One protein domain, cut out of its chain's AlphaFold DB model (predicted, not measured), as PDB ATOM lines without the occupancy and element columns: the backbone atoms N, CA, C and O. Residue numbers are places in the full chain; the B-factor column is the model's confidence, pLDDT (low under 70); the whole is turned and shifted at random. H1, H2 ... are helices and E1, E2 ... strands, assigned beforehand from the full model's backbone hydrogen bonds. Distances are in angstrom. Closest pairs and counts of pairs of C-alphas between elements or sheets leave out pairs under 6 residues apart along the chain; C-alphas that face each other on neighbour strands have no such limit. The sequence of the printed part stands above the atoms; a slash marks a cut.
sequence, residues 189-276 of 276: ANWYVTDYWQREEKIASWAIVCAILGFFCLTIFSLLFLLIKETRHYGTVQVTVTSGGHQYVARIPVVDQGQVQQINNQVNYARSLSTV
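This is residues 189 to 276 of the 276 residues of an uncharacterized protein of Micromonospora matsumotoense (UniProt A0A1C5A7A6). What shape do these atoms make? They make a long, thin rod: the two long strands E1 and E2 run side by side as a ribbon, with the helical hairpin of H1 and H2 at one end, while towards the other end E3 lies beside E2 and H3 packs along one face of the sheet. What is the rod built of? The printed part has 88 residues with three named helices and three named strands, in the order E1 H1 H2 E2 E3 H3, of mixed class; the sheet runs E1, E2, E3 and is antiparallel throughout. How far does it reach? It is extended, with a radius of gyration of the C-alphas of 21.3 A and spans of 69 by 19 by 11 A.

How do the strands pair? E1, residues 190 to 203, is an edge strand and antiparallel to the inner strand E2, residues 229 to 243, at 168 degrees; N 192 and O 240 are 2.8 A apart, within hydrogen-bond range. E2 forms a hairpin with the edge strand E3, residues 246 to 254, antiparallel at 164 degrees, with N 250 and O 239 at 2.8 A. The sheet is twisted, its C-alphas lying up to 4.5 A off the best plane. Where is the long helix? H3, residues 257 to 274, is on one face of the sheet, making two layers, a helix layer and a sheet layer. Its height over the sheet is 9.6 A; it lies over E1 and E2 and runs along the strands, at 2 degrees to E1 on the local plane. The closest C-alphas of E1 and H3 are those of Trp 191 and Arg 271, 6.4 A apart. And the other helices? H1, residues 205 to 215, and H2, residues 219 to 226, form a helical hairpin: they touch, closest at the C-alphas of Ala 211 and Ser 222, 4.0 A, and run opposite ways at a shallow tilt of 3 degrees. H1 only grazes the sheet, with residues 205 to 207, while H2 is not on it, and both are apart from H3. In H1, H2 and H3 every O i to N i+4 pair is within hydrogen-bond range.

How long are the strands? From first to last C-alpha E1 measures 41.5 A, beginning at C-alpha 190 (148.803, 81.806, 3.734), E2 44.1 A and E3 25.4 A. How long are the helices? H1 measures 15.7 A, H2 11.2 A and H3 26.1 A, ending at C-alpha 274 (154.947, 80.896, 7.798).

What is the greatest distance? The two C-alphas farthest apart, those of Phe 216 and Val 276, are 69.3 A apart. Is the printed part whole? It has no cut, and its five links are tight. Where is confidence low? The mean pLDDT of the printed part is 80.7; residues 197 to 198, 232 to 234 and 276 are under 70.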
ATOM      1  N   ALA A 189     152.895  79.264   3.715       81.81
ATOM      2  CA  ALA A 189     151.484  79.077   4.025       81.81
ATOM      3  C   ALA A 189     150.784  80.433   4.238       81.81
ATOM      4  O   ALA A 189     151.227  81.274   5.022       81.81
ATOM      5  N   ASN A 190     149.658  80.640   3.558       84.88
ATOM      6  CA  ASN A 190     148.803  81.806   3.734       84.88
ATOM      7  C   ASN A 190     147.618  81.467   4.647       84.88
ATOM      8  O   ASN A 190     146.973  80.430   4.483       84.88
ATOM      9  N   TRP A 191     147.329  82.361   5.591       82.75
ATOM     10  CA  TRP A 191     146.308  82.190   6.619       82.75
ATOM     11  C   TRP A 191     145.219  83.247   6.461       82.75
ATOM     12  O   TRP A 191     145.488  84.446   6.601       82.75
ATOM     13  N   TYR A 192     143.984  82.801   6.244       83.81
ATOM     14  CA  TYR A 192     142.785  83.631   6.189       83.81
ATOM     15  C   TYR A 192     141.847  83.259   7.337       83.81
ATOM     16  O   TYR A 192     141.587  82.082   7.577       83.81
ATOM     17  N   VAL A 193     141.321  84.260   8.036       81.31
ATOM     18  CA  VAL A 193     140.329  84.075   9.105       81.31
ATOM     19  C   VAL A 193     139.047  84.759   8.667       81.31
ATOM     20  O   VAL A 193     139.076  85.895   8.196       81.31
ATOM     21  N   THR A 194     137.928  84.057   8.776       82.50
ATOM     22  CA  THR A 194     136.601  84.596   8.493       82.50
ATOM     23  C   THR A 194     135.688  84.280   9.662       82.50
ATOM     24  O   THR A 194     135.350  83.124   9.917       82.50
ATOM     25  N   ASP A 195     135.287  85.322  10.378       80.50
ATOM     26  CA  ASP A 195     134.450  85.189  11.559       80.50
ATOM     27  C   ASP A 195     132.968  85.226  11.156       80.50
ATOM     28  O   ASP A 195     132.450  86.262  10.743       80.50
ATOM     29  N   TYR A 196     132.266  84.099  11.296       76.12
ATOM     30  CA  TYR A 196     130.811  84.015  11.138       76.12
ATOM     31  C   TYR A 196     130.145  83.983  12.514       76.12
ATOM     32  O   TYR A 196     129.588  82.960  12.920       76.12
ATOM     33  N   TRP A 197     130.223  85.086  13.258       67.19
ATOM     34  CA  TRP A 197     129.509  85.226  14.527       67.19
ATOM     35  C   TRP A 197     128.312  86.160  14.374       67.19
ATOM     36  O   TRP A 197     128.417  87.244  13.802       67.19
ATOM     37  N   GLN A 198     127.157  85.718  14.866       66.50
ATOM     38  CA  GLN A 198     125.937  86.512  14.914       66.50
ATOM     39  C   GLN A 198     125.612  86.818  16.375       66.50
ATOM     40  O   GLN A 198     125.733  85.970  17.263       66.50
ATOM     41  N   ARG A 199     125.229  88.069  16.635       71.25
ATOM     42  CA  ARG A 199     124.675  88.468  17.925       71.25
ATOM     43  C   ARG A 199     123.164  88.368  17.817       71.25
ATOM     44  O   ARG A 199     122.542  89.204  17.168       71.25
ATOM     45  N   GLU A 200     122.595  87.357  18.453       75.44
ATOM     46  CA  GLU A 200     121.148  87.252  18.581       75.44
ATOM     47  C   GLU A 200     120.731  87.912  19.898       75.44
ATOM     48  O   GLU A 200     121.144  87.501  20.986       75.44
ATOM     49  N   GLU A 201     119.930  88.970  19.797       80.50
ATOM     50  CA  GLU A 201     119.271  89.578  20.949       80.50
ATOM     51  C   GLU A 201     117.854  89.016  21.040       80.50
ATOM     52  O   GLU A 201     116.990  89.334  20.219       80.50
ATOM     53  N   LYS A 202     117.606  88.171  22.043       79.62
ATOM     54  CA  LYS A 202     116.278  87.609  22.306       79.62
ATOM     55  C   LYS A 202     115.740  88.146  23.627       79.62
ATOM     56  O   LYS A 202     116.497  88.413  24.554       79.62
ATOM     57  N   ILE A 203     114.423  88.307  23.730       80.62
ATOM     58  CA  ILE A 203     113.786  88.560  25.029       80.62
ATOM     59  C   ILE A 203     114.039  87.339  25.910       80.62
ATOM     60  O   ILE A 203     113.801  86.207  25.477       80.62
ATOM     61  N   ALA A 204     114.531  87.565  27.125       83.00
ATOM     62  CA  ALA A 204     114.876  86.470  28.011       83.00
ATOM     63  C   ALA A 204     113.615  85.674  28.388       83.00
ATOM     64  O   ALA A 204     112.624  86.244  28.845       83.00
ATOM     65  N   SER A 205     113.628  84.348  28.230       87.12
ATOM     66  CA  SER A 205     112.450  83.520  28.549       87.12
ATOM     67  C   SER A 205     112.026  83.680  30.014       87.12
ATOM     68  O   SER A 205     110.837  83.722  30.323       87.12
ATOM     69  N   TRP A 206     112.998  83.840  30.917       87.75
ATOM     70  CA  TRP A 206     112.747  84.083  32.338       87.75
ATOM     71  C   TRP A 206     112.104  85.453  32.598       87.75
ATOM     72  O   TRP A 206     111.265  85.569  33.489       87.75
ATOM     73  N   ALA A 207     112.413  86.469  31.788       86.88
ATOM     74  CA  ALA A 207     111.802  87.789  31.895       86.88
ATOM     75  C   ALA A 207     110.302  87.760  31.575       86.88
ATOM     76  O   ALA A 207     109.519  88.426  32.249       86.88
ATOM     77  N   ILE A 208     109.885  86.948  30.597       86.88
ATOM     78  CA  ILE A 208     108.466  86.756  30.258       86.88
ATOM     79  C   ILE A 208     107.720  86.123  31.439       86.88
ATOM     80  O   ILE A 208     106.642  86.578  31.811       86.88
ATOM     81  N   VAL A 209     108.317  85.109  32.073       87.56
ATOM     82  CA  VAL A 209     107.732  84.437  33.244       87.56
ATOM     83  C   VAL A 209     107.611  85.403  34.427       87.56
ATOM     84  O   VAL A 209     106.539  85.511  35.025       87.56
ATOM     85  N   CYS A 210     108.668  86.164  34.728       85.31
ATOM     86  CA  CYS A 210     108.643  87.191  35.770       85.31
ATOM     87  C   CYS A 210     107.627  88.302  35.475       85.31
ATOM     88  O   CYS A 210     106.987  88.784  36.405       85.31
ATOM     89  N   ALA A 211     107.431  88.681  34.210       89.62
ATOM     90  CA  ALA A 211     106.426  89.665  33.822       89.62
ATOM     91  C   ALA A 211     104.992  89.158  34.048       89.62
ATOM     92  O   ALA A 211     104.161  89.907  34.549       89.62
ATOM     93  N   ILE A 212     104.694  87.888  33.749       88.31
ATOM     94  CA  ILE A 212     103.360  87.305  33.995       88.31
ATOM     95  C   ILE A 212     103.057  87.251  35.500       88.31
ATOM     96  O   ILE A 212     101.970  87.634  35.926       88.31
ATOM     97  N   LEU A 213     104.025  86.818  36.313       86.12
ATOM     98  CA  LEU A 213     103.894  86.754  37.775       86.12
ATOM     99  C   LEU A 213     103.807  88.149  38.409       86.12
ATOM    100  O   LEU A 213     102.995  88.389  39.301       86.12
ATOM    101  N   GLY A 214     104.640  89.078  37.939       84.94
ATOM    102  CA  GLY A 214     104.707  90.447  38.435       84.94
ATOM    103  C   GLY A 214     103.487  91.283  38.063       84.94
ATOM    104  O   GLY A 214     103.154  92.212  38.799       84.94
ATOM    105  N   PHE A 215     102.792  90.953  36.969       86.00
ATOM    106  CA  PHE A 215     101.649  91.719  36.470       86.00
ATOM    107  C   PHE A 215     100.528  91.812  37.510       86.00
ATOM    108  O   PHE A 215      99.849  92.833  37.595       86.00
ATOM    109  N   PHE A 216     100.389  90.779  38.346       80.31
ATOM    110  CA  PHE A 216      99.363  90.709  39.384       80.31
ATOM    111  C   PHE A 216      99.661  91.579  40.619       80.31
ATOM    112  O   PHE A 216      98.734  91.964  41.326       80.31
ATOM    113  N   CYS A 217     100.933  91.912  40.879       76.69
ATOM    114  CA  CYS A 217     101.347  92.705  42.045       76.69
ATOM    115  C   CYS A 217     101.770  94.133  41.681       76.69
ATOM    116  O   CYS A 217     101.431  95.071  42.397       76.69
ATOM    117  N   LEU A 218     102.547  94.314  40.608       82.50
ATOM    118  CA  LEU A 218     103.175  95.582  40.240       82.50
ATOM    119  C   LEU A 218     103.373  95.663  38.716       82.50
ATOM    120  O   LEU A 218     104.347  95.151  38.155       82.50
ATOM    121  N   THR A 219     102.468  96.366  38.037       85.00
ATOM    122  CA  THR A 219     102.461  96.491  36.568       85.00
ATOM    123  C   THR A 219     103.764  97.081  36.014       85.00
ATOM    124  O   THR A 219     104.308  96.557  35.043       85.00
ATOM    125  N   ILE A 220     104.330  98.100  36.669       83.75
ATOM    126  CA  ILE A 220     105.584  98.764  36.259       83.75
ATOM    127  C   ILE A 220     106.805  97.832  36.294       83.75
ATOM    128  O   ILE A 220     107.628  97.874  35.380       83.75
ATOM    129  N   PHE A 221     106.925  96.959  37.297       81.81
ATOM    130  CA  PHE A 221     108.066  96.040  37.380       81.81
ATOM    131  C   PHE A 221     108.032  94.990  36.264       81.81
ATOM    132  O   PHE A 221     109.077  94.630  35.731       81.81
ATOM    133  N   SER A 222     106.842  94.566  35.834       81.12
ATOM    134  CA  SER A 222     106.678  93.602  34.732       81.12
ATOM    135  C   SER A 222     107.146  94.150  33.387       81.12
ATOM    136  O   SER A 222     107.774  93.440  32.603       81.12
ATOM    137  N   LEU A 223     106.886  95.436  33.146       84.50
ATOM    138  CA  LEU A 223     107.364  96.150  31.963       84.50
ATOM    139  C   LEU A 223     108.898  96.279  31.969       84.50
ATOM    140  O   LEU A 223     109.519  96.129  30.920       84.50
ATOM    141  N   LEU A 224     109.517  96.489  33.141       83.19
ATOM    142  CA  LEU A 224     110.978  96.516  33.281       83.19
ATOM    143  C   LEU A 224     111.605  95.140  33.002       83.19
ATOM    144  O   LEU A 224     112.631  95.069  32.331       83.19
ATOM    145  N   PHE A 225     110.979  94.050  33.459       82.31
ATOM    146  CA  PHE A 225     111.461  92.696  33.166       82.31
ATOM    147  C   PHE A 225     111.429  92.395  31.666       82.31
ATOM    148  O   PHE A 225     112.424  91.913  31.138       82.31
ATOM    149  N   LEU A 226     110.361  92.763  30.950       84.44
ATOM    150  CA  LEU A 226     110.285  92.616  29.486       84.44
ATOM    151  C   LEU A 226     111.399  93.360  28.730       84.44
ATOM    152  O   LEU A 226     111.710  92.997  27.596       84.44
ATOM    153  N   LEU A 227     112.004  94.384  29.341       84.06
ATOM    154  CA  LEU A 227     113.105  95.142  28.747       84.06
ATOM    155  C   LEU A 227     114.446  94.395  28.809       84.06
ATOM    156  O   LEU A 227     115.396  94.782  28.127       84.06
ATOM    157  N   ILE A 228     114.543  93.324  29.598       84.56
ATOM    158  CA  ILE A 228     115.761  92.528  29.714       84.56
ATOM    159  C   ILE A 228     115.948  91.710  28.434       84.56
ATOM    160  O   ILE A 228     115.254  90.724  28.168       84.56
ATOM    161  N   LYS A 229     116.919  92.147  27.632       77.88
ATOM    162  CA  LYS A 229     117.384  91.453  26.433       77.88
ATOM    163  C   LYS A 229     118.489  90.493  26.848       77.88
ATOM    164  O   LYS A 229     119.457  90.880  27.498       77.88
ATOM    165  N   GLU A 230     118.332  89.237  26.481       78.62
ATOM    166  CA  GLU A 230     119.369  88.234  26.616       78.62
ATOM    167  C   GLU A 230     120.214  88.262  25.346       78.62
ATOM    168  O   GLU A 230     119.763  87.873  24.266       78.62
ATOM    169  N   THR A 231     121.436  88.768  25.473       72.62
ATOM    170  CA  THR A 231     122.414  88.729  24.389       72.62
ATOM    171  C   THR A 231     123.064  87.357  24.393       72.62
ATOM    172  O   THR A 231     123.807  87.023  25.318       72.62
ATOM    173  N   ARG A 232     122.794  86.549  23.367       67.81
ATOM    174  CA  ARG A 232     123.504  85.288  23.157       67.81
ATOM    175  C   ARG A 232     124.466  85.422  21.985       67.81
ATOM    176  O   ARG A 232     124.132  85.963  20.931       67.81
ATOM    177  N   HIS A 233     125.680  84.932  22.199       68.50
ATOM    178  CA  HIS A 233     126.718  84.880  21.182       68.50
ATOM    179  C   HIS A 233     126.769  83.468  20.612       68.50
ATOM    180  O   HIS A 233     127.067  82.519  21.336       68.50
ATOM    181  N   TYR A 234     126.469  83.337  19.323       68.50
ATOM    182  CA  TYR A 234     126.595  82.081  18.598       68.50
ATOM    183  C   TYR A 234     127.312  82.342  17.278       68.50
ATOM    184  O   TYR A 234     126.964  83.247  16.518       68.50
ATOM    185  N   GLY A 235     128.357  81.566  17.010       73.69
ATOM    186  CA  GLY A 235     129.142  81.742  15.803       73.69
ATOM    187  C   GLY A 235     130.114  80.612  15.534       73.69
ATOM    188  O   GLY A 235     130.456  79.821  16.412       73.69
ATOM    189  N   THR A 236     130.590  80.570  14.298       80.06
ATOM    190  CA  THR A 236     131.710  79.722  13.890       80.06
ATOM    191  C   THR A 236     132.795  80.597  13.289       80.06
ATOM    192  O   THR A 236     132.516  81.423  12.424       80.06
ATOM    193  N   VAL A 237     134.038  80.402  13.703       81.25
ATOM    194  CA  VAL A 237     135.203  81.014  13.069       81.25
ATOM    195  C   VAL A 237     135.743  80.038  12.037       81.25
ATOM    196  O   VAL A 237     136.034  78.883  12.351       81.25
ATOM    197  N   GLN A 238     135.846  80.487  10.792       85.88
ATOM    198  CA  GLN A 238     136.458  79.722   9.716       85.88
ATOM    199  C   GLN A 238     137.916  80.141   9.577       85.88
ATOM    200  O   GLN A 238     138.214  81.289   9.253       85.88
ATOM    201  N   VAL A 239     138.832  79.205   9.805       83.56
ATOM    202  CA  VAL A 239     140.265  79.409   9.589       83.56
ATOM    203  C   VAL A 239     140.661  78.639   8.344       83.56
ATOM    204  O   VAL A 239     140.585  77.415   8.307       83.56
ATOM    205  N   THR A 240     141.069  79.364   7.314       84.81
ATOM    206  CA  THR A 240     141.536  78.804   6.051       84.81
ATOM    207  C   THR A 240     143.050  78.914   5.980       84.81
ATOM    208  O   THR A 240     143.611  80.000   6.122       84.81
ATOM    209  N   VAL A 241     143.708  77.797   5.706       84.94
ATOM    210  CA  VAL A 241     145.147  77.724   5.468       84.94
ATOM    211  C   VAL A 241     145.395  77.232   4.049       84.94
ATOM    212  O   VAL A 241     144.752  76.288   3.593       84.94
ATOM    213  N   THR A 242     146.282  77.905   3.321       86.00
ATOM    214  CA  THR A 242     146.631  77.572   1.934       86.00
ATOM    215  C   THR A 242     148.139  77.443   1.810       86.00
ATOM    216  O   THR A 242     148.851  78.392   2.117       86.00
ATOM    217  N   SER A 243     148.639  76.296   1.354       76.94
ATOM    218  CA  SER A 243     150.072  76.038   1.198       76.94
ATOM    219  C   SER A 243     150.336  75.176  -0.036       76.94
ATOM    220  O   SER A 243     149.763  74.097  -0.178       76.94
ATOM    221  N   GLY A 244     151.165  75.669  -0.964       72.25
ATOM    222  CA  GLY A 244     151.644  74.902  -2.124       72.25
ATOM    223  C   GLY A 244     150.565  74.289  -3.032       72.25
ATOM    224  O   GLY A 244     150.826  73.270  -3.661       72.25
ATOM    225  N   GLY A 245     149.359  74.868  -3.084       76.06
ATOM    226  CA  GLY A 245     148.215  74.352  -3.856       76.06
ATOM    227  C   GLY A 245     147.199  73.536  -3.047       76.06
ATOM    228  O   GLY A 245     146.123  73.230  -3.554       76.06
ATOM    229  N   HIS A 246     147.489  73.233  -1.779       78.31
ATOM    230  CA  HIS A 246     146.549  72.608  -0.852       78.31
ATOM    231  C   HIS A 246     145.867  73.669   0.010       78.31
ATOM    232  O   HIS A 246     146.532  74.535   0.578       78.31
ATOM    233  N   GLN A 247     144.542  73.590   0.124       84.38
ATOM    234  CA  GLN A 247     143.740  74.456   0.984       84.38
ATOM    235  C   GLN A 247     142.989  73.605   2.006       84.38
ATOM    236  O   GLN A 247     142.352  72.614   1.650       84.38
ATOM    237  N   TYR A 248     143.038  74.008   3.272       83.69
ATOM    238  CA  TYR A 248     142.269  73.400   4.352       83.69
ATOM    239  C   TYR A 248     141.471  74.468   5.096       83.69
ATOM    240  O   TYR A 248     141.970  75.568   5.329       83.69
ATOM    241  N   VAL A 249     140.232  74.142   5.472       84.62
ATOM    242  CA  VAL A 249     139.324  75.043   6.193       84.62
ATOM    243  C   VAL A 249     138.886  74.369   7.488       84.62
ATOM    244  O   VAL A 249     138.138  73.395   7.449       84.62
ATOM    245  N   ALA A 250     139.315  74.914   8.624       84.06
ATOM    246  CA  ALA A 250     138.836  74.527   9.947       84.06
ATOM    247  C   ALA A 250     137.639  75.389  10.354       84.06
ATOM    248  O   ALA A 250     137.647  76.606  10.147       84.06
ATOM    249  N   ARG A 251     136.619  74.775  10.963       84.38
ATOM    250  CA  ARG A 251     135.444  75.480  11.502       84.38
ATOM    251  C   ARG A 251     135.413  75.336  13.015       84.38
ATOM    252  O   ARG A 251     135.070  74.283  13.536       84.38
ATOM    253  N   ILE A 252     135.742  76.415  13.711       82.06
ATOM    254  CA  ILE A 252     135.870  76.432  15.165       82.06
ATOM    255  C   ILE A 252     134.611  77.094  15.734       82.06
ATOM    256  O   ILE A 252     134.394  78.279  15.475       82.06
ATOM    257  N   PRO A 253     133.742  76.373  16.464       78.62
ATOM    258  CA  PRO A 253     132.601  76.996  17.123       78.62
ATOM    259  C   PRO A 253     133.104  77.914  18.238       78.62
ATOM    260  O   PRO A 253     133.961  77.519  19.029       78.62
ATOM    261  N   VAL A 254     132.577  79.136  18.295       75.81
ATOM    262  CA  VAL A 254     132.963  80.123  19.304       75.81
ATOM    263  C   VAL A 254     131.741  80.562  20.091       75.81
ATOM    264  O   VAL A 254     130.729  80.976  19.526       75.81
ATOM    265  N   VAL A 255     131.857  80.453  21.413       74.56
ATOM    266  CA  VAL A 255     130.795  80.787  22.376       74.56
ATOM    267  C   VAL A 255     131.088  82.068  23.158       74.56
ATOM    268  O   VAL A 255     130.189  82.610  23.794       74.56
ATOM    269  N   ASP A 256     132.328  82.563  23.100       75.81
ATOM    270  CA  ASP A 256     132.802  83.705  23.882       75.81
ATOM    271  C   ASP A 256     133.704  84.646  23.064       75.81
ATOM    272  O   ASP A 256     134.487  84.216  22.214       75.81
ATOM    273  N   GLN A 257     133.624  85.951  23.337       74.25
ATOM    274  CA  GLN A 257     134.405  86.972  22.629       74.25
ATOM    275  C   GLN A 257     135.915  86.870  22.915       74.25
ATOM    276  O   GLN A 257     136.728  87.154  22.030       74.25
ATOM    277  N   GLY A 258     136.314  86.453  24.117       80.25
ATOM    278  CA  GLY A 258     137.716  86.246  24.481       80.25
ATOM    279  C   GLY A 258     138.365  85.124  23.673       80.25
ATOM    280  O   GLY A 258     139.530  85.226  23.288       80.25
ATOM    281  N   GLN A 259     137.592  84.100  23.312       79.06
ATOM    282  CA  GLN A 259     138.068  83.001  22.475       79.06
ATOM    283  C   GLN A 259     138.419  83.470  21.052       79.06
ATOM    284  O   GLN A 259     139.424  83.027  20.500       79.06
ATOM    285  N   VAL A 260     137.672  84.427  20.484       79.38
ATOM    286  CA  VAL A 260     138.011  85.050  19.186       79.38
ATOM    287  C   VAL A 260     139.360  85.769  19.258       79.38
ATOM    288  O   VAL A 260     140.192  85.619  18.365       79.38
ATOM    289  N   GLN A 261     139.611  86.517  20.338       82.75
ATOM    290  CA  GLN A 261     140.881  87.229  20.539       82.75
ATOM    291  C   GLN A 261     142.061  86.259  20.658       82.75
ATOM    292  O   GLN A 261     143.113  86.470  20.053       82.75
ATOM    293  N   GLN A 262     141.877  85.154  21.380       83.75
ATOM    294  CA  GLN A 262     142.884  84.102  21.474       83.75
ATOM    295  C   GLN A 262     143.169  83.461  20.107       83.75
ATOM    296  O   GLN A 262     144.336  83.312  19.749       83.75
ATOM    297  N   ILE A 263     142.134  83.123  19.331       83.31
ATOM    298  CA  ILE A 263     142.286  82.561  17.978       83.31
ATOM    299  C   ILE A 263     143.032  83.544  17.074       83.31
ATOM    300  O   ILE A 263     143.937  83.144  16.346       83.31
ATOM    301  N   ASN A 264     142.721  84.839  17.157       85.31
ATOM    302  CA  ASN A 264     143.409  85.864  16.379       85.31
ATOM    303  C   ASN A 264     144.911  85.915  16.712       85.31
ATOM    304  O   ASN A 264     145.745  85.855  15.811       85.31
ATOM    305  N   ASN A 265     145.265  85.918  18.002       88.06
ATOM    306  CA  ASN A 265     146.659  85.877  18.451       88.06
ATOM    307  C   ASN A 265     147.390  84.618  17.963       88.06
ATOM    308  O   ASN A 265     148.527  84.703  17.496       88.06
ATOM    309  N   GLN A 266     146.731  83.458  18.021       84.44
ATOM    310  CA  GLN A 266     147.287  82.193  17.536       84.44
ATOM    311  C   GLN A 266     147.514  82.202  16.020       84.44
ATOM    312  O   GLN A 266     148.565  81.761  15.557       84.44
ATOM    313  N   VAL A 267     146.573  82.739  15.241       83.50
ATOM    314  CA  VAL A 267     146.721  82.852  13.783       83.50
ATOM    315  C   VAL A 267     147.811  83.857  13.413       83.50
ATOM    316  O   VAL A 267     148.594  83.591  12.503       83.50
ATOM    317  N   ASN A 268     147.924  84.975  14.131       86.06
ATOM    318  CA  ASN A 268     149.005  85.943  13.920       86.06
ATOM    319  C   ASN A 268     150.380  85.314  14.176       86.06
ATOM    320  O   ASN A 268     151.313  85.545  13.407       86.06
ATOM    321  N   TYR A 269     150.488  84.475  15.208       83.25
ATOM    322  CA  TYR A 269     151.697  83.702  15.481       83.25
ATOM    323  C   TYR A 269     151.977  82.656  14.388       83.25
ATOM    324  O   TYR A 269     153.094  82.556  13.893       83.25
ATOM    325  N   ALA A 270     150.966  81.916  13.928       81.56
ATOM    326  CA  ALA A 270     151.138  80.971  12.823       81.56
ATOM    327  C   ALA A 270     151.583  81.671  11.527       81.56
ATOM    328  O   ALA A 270     152.439  81.161  10.800       81.56
ATOM    329  N   ARG A 271     151.058  82.873  11.262       83.38
ATOM    330  CA  ARG A 271     151.447  83.698  10.117       83.38
ATOM    331  C   ARG A 271     152.913  84.127  10.200       83.38
ATOM    332  O   ARG A 271     153.597  84.029   9.188       83.38
ATOM    333  N   SER A 272     153.410  84.541  11.369       81.25
ATOM    334  CA  SER A 272     154.827  84.911  11.522       81.25
ATOM    335  C   SER A 272     155.774  83.720  11.351       81.25
ATOM    336  O   SER A 272     156.870  83.884  10.822       81.25
ATOM    337  N   LEU A 273     155.342  82.510  11.720       78.19
ATOM    338  CA  LEU A 273     156.106  81.287  11.467       78.19
ATOM    339  C   LEU A 273     156.087  80.848   9.994       78.19
ATOM    340  O   LEU A 273     156.966  80.100   9.579       78.19
ATOM    341  N   SER A 274     155.100  81.288   9.209       76.44
ATOM    342  CA  SER A 274     154.947  80.896   7.798       76.44
ATOM    343  C   SER A 274     155.792  81.735   6.836       76.44
ATOM    344  O   SER A 274     155.999  81.344   5.689       76.44
ATOM    345  N   THR A 275     156.249  82.905   7.289       73.88
ATOM    346  CA  THR A 275     157.078  83.839   6.512       73.88
ATOM    347  C   THR A 275     158.581  83.574   6.620       73.88
ATOM    348  O   THR A 275     159.348  84.276   5.964       73.88
ATOM    349  N   VAL A 276     158.995  82.628   7.472       59.97
ATOM    350  CA  VAL A 276     160.400  82.242   7.702       59.97
ATOM    351  C   VAL A 276     160.818  81.111   6.770       59.97
ATOM    352  O   VAL A 276     159.968  80.237   6.482       59.97
TER     353      VAL A 276